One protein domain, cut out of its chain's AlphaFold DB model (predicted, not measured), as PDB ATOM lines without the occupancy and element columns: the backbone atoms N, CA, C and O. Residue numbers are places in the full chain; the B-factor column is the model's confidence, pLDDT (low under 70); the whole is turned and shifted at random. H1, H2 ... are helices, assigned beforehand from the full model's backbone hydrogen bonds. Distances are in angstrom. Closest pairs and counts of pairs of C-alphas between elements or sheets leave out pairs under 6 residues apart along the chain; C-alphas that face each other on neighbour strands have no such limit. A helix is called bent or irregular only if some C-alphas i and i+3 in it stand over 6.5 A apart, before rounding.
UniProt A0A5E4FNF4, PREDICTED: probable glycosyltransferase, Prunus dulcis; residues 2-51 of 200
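This is residues 2 to 51 of the 200 residues of the protein "PREDICTED: probable glycosyltransferase" of Prunus dulcis (UniProt A0A5E4FNF4). Two long helices, H1 and then H2, make an open, flat V, with a tight link of residues 23 to 26 at its point and the two arms well separated. The arms have no contact with each other, and nothing fills the space between them. The printed part has 50 residues with two named helices and no named strand, and its class is all helix. It is only just extended, close to loose, with a radius of gyration of the C-alphas of 14.7 A, and its C-alphas span 40 by 36 by 7 A.

H1, residues 2 to 22, is followed by H2, residues 27 to 49, through a tight link of 4 residues. H1 and H2 are apart, with no C-alpha of the one within 8 A of the other. Along y, the N-to-C direction of H1 has the component -0.78 and that of H2 has 0.99. Residues 2 to 19, 21 to 29 and 31 to 51 stand free, with no C-alpha 8 or more residues away along the chain within 10 A. In H1 and H2 every O i to N i+4 pair is within hydrogen-bond range.

H1 begins at C-alpha 2 (-37.817, -39.959, 58.719) and ends at C-alpha 22 (-28.825, -65.577, 44.056), 30.9 A away. H2, the longest helix with 23 residues, runs from C-alpha 27 (-15.960, -62.000, 43.915) to C-alpha 49 (-19.135, -29.633, 44.915), a length of 32.5 A. Neither helix is bent.

The two C-alphas farthest apart are those of Lys 24 and Asp 51, at 40.8 A, while the first and last printed C-alphas, of Lys 2 and Asp 51, are 27.5 A apart. The printed part has no cut. The mean pLDDT of the printed part is 80.5; residue 2, residues 20 to 23 and residues 48 to 51 are under 70.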
ATOM      1  N   LYS A   2     -38.948 -39.103  58.293       65.81
ATOM      2  CA  LYS A   2     -37.817 -39.959  58.719       65.81
ATOM      3  C   LYS A   2     -38.142 -41.464  58.750       65.81
ATOM      4  O   LYS A   2     -37.427 -42.248  58.144       65.81
ATOM      5  N   THR A   3     -39.287 -41.837  59.321       75.62
ATOM      6  CA  THR A   3     -39.757 -43.234  59.409       75.62
ATOM      7  C   THR A   3     -40.041 -43.885  58.050       75.62
ATOM      8  O   THR A   3     -39.836 -45.084  57.876       75.62
ATOM      9  N   LEU A   4     -40.473 -43.099  57.057       79.62
ATOM     10  CA  LEU A   4     -40.686 -43.585  55.691       79.62
ATOM     11  C   LEU A   4     -39.350 -43.855  54.992       79.62
ATOM     12  O   LEU A   4     -39.199 -44.922  54.402       79.62
ATOM     13  N   CYS A   5     -38.368 -42.955  55.121       75.75
ATOM     14  CA  CYS A   5     -37.015 -43.172  54.596       75.75
ATOM     15  C   CYS A   5     -36.340 -44.402  55.211       75.75
ATOM     16  O   CYS A   5     -35.732 -45.182  54.486       75.75
ATOM     17  N   GLU A   6     -36.474 -44.605  56.522       80.38
ATOM     18  CA  GLU A   6     -35.926 -45.782  57.205       80.38
ATOM     19  C   GLU A   6     -36.556 -47.076  56.679       80.38
ATOM     20  O   GLU A   6     -35.842 -48.022  56.348       80.38
ATOM     21  N   SER A   7     -37.882 -47.101  56.501       81.50
ATOM     22  CA  SER A   7     -38.574 -48.264  55.934       81.50
ATOM     23  C   SER A   7     -38.148 -48.562  54.488       81.50
ATOM     24  O   SER A   7     -37.903 -49.718  54.139       81.50
ATOM     25  N   LEU A   8     -37.967 -47.523  53.664       85.75
ATOM     26  CA  LEU A   8     -37.500 -47.637  52.280       85.75
ATOM     27  C   LEU A   8     -36.058 -48.140  52.205       85.75
ATOM     28  O   LEU A   8     -35.747 -48.999  51.381       85.75
ATOM     29  N   ALA A   9     -35.189 -47.656  53.092       85.50
ATOM     30  CA  ALA A   9     -33.808 -48.110  53.193       85.50
ATOM     31  C   ALA A   9     -33.731 -49.596  53.569       85.50
ATOM     32  O   ALA A   9     -32.957 -50.343  52.972       85.50
ATOM     33  N   VAL A  10     -34.574 -50.055  54.500       87.56
ATOM     34  CA  VAL A  10     -34.652 -51.475  54.880       87.56
ATOM     35  C   VAL A  10     -35.137 -52.341  53.713       87.56
ATOM     36  O   VAL A  10     -34.584 -53.419  53.480       87.56
ATOM     37  N   ILE A  11     -36.128 -51.873  52.946       88.12
ATOM     38  CA  ILE A  11     -36.634 -52.580  51.758       88.12
ATOM     39  C   ILE A  11     -35.543 -52.689  50.689       88.12
ATOM     40  O   ILE A  11     -35.263 -53.794  50.221       88.12
ATOM     41  N   LEU A  12     -34.870 -51.580  50.369       86.75
ATOM     42  CA  LEU A  12     -33.769 -51.557  49.406       86.75
ATOM     43  C   LEU A  12     -32.637 -52.490  49.841       86.75
ATOM     44  O   LEU A  12     -32.215 -53.343  49.065       86.75
ATOM     45  N   MET A  13     -32.185 -52.399  51.093       85.50
ATOM     46  CA  MET A  13     -31.114 -53.254  51.616       85.50
ATOM     47  C   MET A  13     -31.467 -54.741  51.521       85.50
ATOM     48  O   MET A  13     -30.640 -55.554  51.107       85.50
ATOM     49  N   LYS A  14     -32.712 -55.109  51.837       84.38
ATOM     50  CA  LYS A  14     -33.201 -56.488  51.721       84.38
ATOM     51  C   LYS A  14     -33.213 -56.974  50.269       84.38
ATOM     52  O   LYS A  14     -32.875 -58.128  49.997       84.38
ATOM     53  N   GLU A  15     -33.576 -56.105  49.333       81.38
ATOM     54  CA  GLU A  15     -33.632 -56.419  47.907       81.38
ATOM     55  C   GLU A  15     -32.234 -56.535  47.282       81.38
ATOM     56  O   GLU A  15     -31.968 -57.486  46.543       81.38
ATOM     57  N   PHE A  16     -31.299 -55.670  47.687       77.94
ATOM     58  CA  PHE A  16     -29.879 -55.780  47.350       77.94
ATOM     59  C   PHE A  16     -29.285 -57.107  47.835       77.94
ATOM     60  O   PHE A  16     -28.675 -57.832  47.048       77.94
ATOM     61  N   ILE A  17     -29.515 -57.492  49.093       77.31
ATOM     62  CA  ILE A  17     -29.014 -58.766  49.637       77.31
ATOM     63  C   ILE A  17     -29.591 -59.963  48.862       77.31
ATOM     64  O   ILE A  17     -28.867 -60.918  48.575       77.31
ATOM     65  N   ARG A  18     -30.868 -59.910  48.458       76.88
ATOM     66  CA  ARG A  18     -31.501 -60.964  47.646       76.88
ATOM     67  C   ARG A  18     -30.866 -61.080  46.256       76.88
ATOM     68  O   ARG A  18     -30.622 -62.194  45.791       76.88
ATOM     69  N   LEU A  19     -30.575 -59.950  45.611       71.38
ATOM     70  CA  LEU A  19     -29.909 -59.905  44.306       71.38
ATOM     71  C   LEU A  19     -28.481 -60.464  44.377       71.38
ATOM     72  O   LEU A  19     -28.080 -61.240  43.507       71.38
ATOM     73  N   PHE A  20     -27.742 -60.152  45.444       65.75
ATOM     74  CA  PHE A  20     -26.395 -60.681  45.662       65.75
ATOM     75  C   PHE A  20     -26.383 -62.160  46.083       65.75
ATOM     76  O   PHE A  20     -25.487 -62.898  45.680       65.75
ATOM     77  N   GLY A  21     -27.383 -62.629  46.835       67.12
ATOM     78  CA  GLY A  21     -27.455 -64.017  47.311       67.12
ATOM     79  C   GLY A  21     -27.738 -65.053  46.215       67.12
ATOM     80  O   GLY A  21     -27.280 -66.193  46.308       67.12
ATOM     81  N   GLY A  22     -28.471 -64.675  45.162       65.44
ATOM     82  CA  GLY A  22     -28.825 -65.577  44.056       65.44
ATOM     83  C   GLY A  22     -27.773 -65.659  42.947       65.44
ATOM     84  O   GLY A  22     -27.683 -66.664  42.231       65.44
ATOM     85  N   TYR A  23     -26.951 -64.623  42.798       69.12
ATOM     86  CA  TYR A  23     -25.969 -64.564  41.730       69.12
ATOM     87  C   TYR A  23     -24.658 -65.219  42.167       69.12
ATOM     88  O   TYR A  23     -23.980 -64.769  43.085       69.12
ATOM     89  N   LYS A  24     -24.228 -66.258  41.440       71.50
ATOM     90  CA  LYS A  24     -22.845 -66.773  41.494       71.50
ATOM     91  C   LYS A  24     -21.890 -65.779  40.820       71.50
ATOM     92  O   LYS A  24     -21.192 -66.142  39.877       71.50
ATOM     93  N   ILE A  25     -21.946 -64.516  41.220       70.94
ATOM     94  CA  ILE A  25     -21.065 -63.479  40.717       70.94
ATOM     95  C   ILE A  25     -19.676 -63.738  41.294       70.94
ATOM     96  O   ILE A  25     -19.501 -64.020  42.480       70.94
ATOM     97  N   ASP A  26     -18.684 -63.701  40.413       83.56
ATOM     98  CA  ASP A  26     -17.292 -63.849  40.799       83.56
ATOM     99  C   ASP A  26     -16.934 -62.707  41.758       83.56
ATOM    100  O   ASP A  26     -17.148 -61.541  41.431       83.56
ATOM    101  N   TRP A  27     -16.355 -63.013  42.921       78.38
ATOM    102  CA  TRP A  27     -15.960 -62.000  43.915       78.38
ATOM    103  C   TRP A  27     -15.086 -60.886  43.315       78.38
ATOM    104  O   TRP A  27     -15.200 -59.723  43.692       78.38
ATOM    105  N   LYS A  28     -14.279 -61.221  42.298       84.88
ATOM    106  CA  LYS A  28     -13.480 -60.258  41.527       84.88
ATOM    107  C   LYS A  28     -14.333 -59.223  40.780       84.88
ATOM    108  O   LYS A  28     -13.933 -58.070  40.680       84.88
ATOM    109  N   LYS A  29     -15.512 -59.611  40.281       85.56
ATOM    110  CA  LYS A  29     -16.457 -58.698  39.619       85.56
ATOM    111  C   LYS A  29     -17.158 -57.784  40.620       85.56
ATOM    112  O   LYS A  29     -17.361 -56.623  40.298       85.56
ATOM    113  N   ILE A  30     -17.464 -58.264  41.830       85.50
ATOM    114  CA  ILE A  30     -18.019 -57.412  42.901       85.50
ATOM    115  C   ILE A  30     -17.022 -56.318  43.267       85.50
ATOM    116  O   ILE A  30     -17.396 -55.154  43.333       85.50
ATOM    117  N   PHE A  31     -15.752 -56.684  43.450       87.06
ATOM    118  CA  PHE A  31     -14.702 -55.717  43.760       87.06
ATOM    119  C   PHE A  31     -14.551 -54.664  42.655       87.06
ATOM    120  O   PHE A  31     -14.468 -53.475  42.942       87.06
ATOM    121  N   PHE A  32     -14.592 -55.089  41.390       90.88
ATOM    122  CA  PHE A  32     -14.522 -54.184  40.245       90.88
ATOM    123  C   PHE A  32     -15.721 -53.224  40.171       90.88
ATOM    124  O   PHE A  32     -15.538 -52.024  39.997       90.88
ATOM    125  N   VAL A  33     -16.944 -53.728  40.368       90.56
ATOM    126  CA  VAL A  33     -18.156 -52.892  40.412       90.56
ATOM    127  C   VAL A  33     -18.113 -51.931  41.601       90.56
ATOM    128  O   VAL A  33     -18.454 -50.764  41.445       90.56
ATOM    129  N   GLY A  34     -17.641 -52.385  42.764       91.31
ATOM    130  CA  GLY A  34     -17.434 -51.535  43.936       91.31
ATOM    131  C   GLY A  34     -16.445 -50.402  43.664       91.31
ATOM    132  O   GLY A  34     -16.746 -49.255  43.972       91.31
ATOM    133  N   ALA A  35     -15.316 -50.699  43.014       94.69
ATOM    134  CA  ALA A  35     -14.322 -49.698  42.633       94.69
ATOM    135  C   ALA A  35     -14.903 -48.643  41.676       94.69
ATOM    136  O   ALA A  35     -14.716 -47.443  41.894       94.69
ATOM    137  N   ILE A  36     -15.665 -49.076  40.663       94.00
ATOM    138  CA  ILE A  36     -16.368 -48.167  39.746       94.00
ATOM    139  C   ILE A  36     -17.364 -47.301  40.514       94.00
ATOM    140  O   ILE A  36     -17.344 -46.088  40.344       94.00
ATOM    141  N   MET A  37     -18.174 -47.896  41.394       93.56
ATOM    142  CA  MET A  37     -19.152 -47.169  42.208       93.56
ATOM    143  C   MET A  37     -18.491 -46.119  43.107       93.56
ATOM    144  O   MET A  37     -18.987 -44.999  43.210       93.56
ATOM    145  N   THR A  38     -17.351 -46.438  43.730       93.94
ATOM    146  CA  THR A  38     -16.603 -45.467  44.540       93.94
ATOM    147  C   THR A  38     -16.010 -44.348  43.692       93.94
ATOM    148  O   THR A  38     -16.138 -43.185  44.061       93.94
ATOM    149  N   ALA A  39     -15.431 -44.668  42.531       94.94
ATOM    150  CA  ALA A  39     -14.896 -43.663  41.619       94.94
ATOM    151  C   ALA A  39     -16.011 -42.750  41.091       94.94
ATOM    152  O   ALA A  39     -15.858 -41.533  41.110       94.94
ATOM    153  N   SER A  40     -17.164 -43.310  40.709       89.62
ATOM    154  CA  SER A  40     -18.325 -42.527  40.286       89.62
ATOM    155  C   SER A  40     -18.902 -41.691  41.420       89.62
ATOM    156  O   SER A  40     -19.319 -40.573  41.170       89.62
ATOM    157  N   CYS A  41     -18.899 -42.183  42.664       88.31
ATOM    158  CA  CYS A  41     -19.364 -41.414  43.817       88.31
ATOM    159  C   CYS A  41     -18.448 -40.219  44.097       88.31
ATOM    160  O   CYS A  41     -18.941 -39.123  44.326       88.31
ATOM    161  N   VAL A  42     -17.126 -40.407  44.036       91.06
ATOM    162  CA  VAL A  42     -16.154 -39.315  44.204       91.06
ATOM    163  C   VAL A  42     -16.251 -38.323  43.048       91.06
ATOM    164  O   VAL A  42     -16.263 -37.122  43.283       91.06
ATOM    165  N   MET A  43     -16.372 -38.799  41.807       88.94
ATOM    166  CA  MET A  43     -16.559 -37.931  40.640       88.94
ATOM    167  C   MET A  43     -17.878 -37.161  40.707       88.94
ATOM    168  O   MET A  43     -17.898 -35.970  40.422       88.94
ATOM    169  N   LEU A  44     -18.964 -37.807  41.134       83.12
ATOM    170  CA  LEU A  44     -20.256 -37.162  41.348       83.12
ATOM    171  C   LEU A  44     -20.175 -36.143  42.486       83.12
ATOM    172  O   LEU A  44     -20.713 -35.052  42.359       83.12
ATOM    173  N   GLN A  45     -19.464 -36.459  43.568       83.19
ATOM    174  CA  GLN A  45     -19.218 -35.522  44.656       83.19
ATOM    175  C   GLN A  45     -18.411 -34.316  44.176       83.19
ATOM    176  O   GLN A  45     -18.759 -33.204  44.539       83.19
ATOM    177  N   MET A  46     -17.404 -34.507  43.319       79.19
ATOM    178  CA  MET A  46     -16.663 -33.414  42.679       79.19
ATOM    179  C   MET A  46     -17.545 -32.586  41.738       79.19
ATOM    180  O   MET A  46     -17.418 -31.370  41.713       79.19
ATOM    181  N   PHE A  47     -18.464 -33.216  41.001       71.19
ATOM    182  CA  PHE A  47     -19.421 -32.523  40.131       71.19
ATOM    183  C   PHE A  47     -20.446 -31.707  40.929       71.19
ATOM    184  O   PHE A  47     -20.769 -30.591  40.545       71.19
ATOM    185  N   ILE A  48     -20.928 -32.246  42.054       67.50
ATOM    186  CA  ILE A  48     -21.877 -31.573  42.950       67.50
ATOM    187  C   ILE A  48     -21.181 -30.486  43.790       67.50
ATOM    188  O   ILE A  48     -21.817 -29.489  44.095       67.50
ATOM    189  N   LEU A  49     -19.904 -30.651  44.173       59.56
ATOM    190  CA  LEU A  49     -19.135 -29.633  44.915       59.56
ATOM    191  C   LEU A  49     -18.579 -28.510  44.029       59.56
ATOM    192  O   LEU A  49     -18.261 -27.451  44.565       59.56
ATOM    193  N   ASN A  50     -18.419 -28.730  42.719       60.75
ATOM    194  CA  ASN A  50     -17.947 -27.694  41.793       60.75
ATOM    195  C   ASN A  50     -19.033 -26.681  41.397       60.75
ATOM    196  O   ASN A  50     -18.680 -25.633  40.863       60.75
ATOM    197  N   ASP A  51     -20.310 -26.960  41.677       54.56
ATOM    198  CA  ASP A  51     -21.409 -25.993  41.596       54.56
ATOM    199  C   ASP A  51     -21.877 -25.644  43.027       54.56
ATOM    200  O   ASP A  51     -21.971 -26.515  43.891       54.56
TER     201      ASP A  51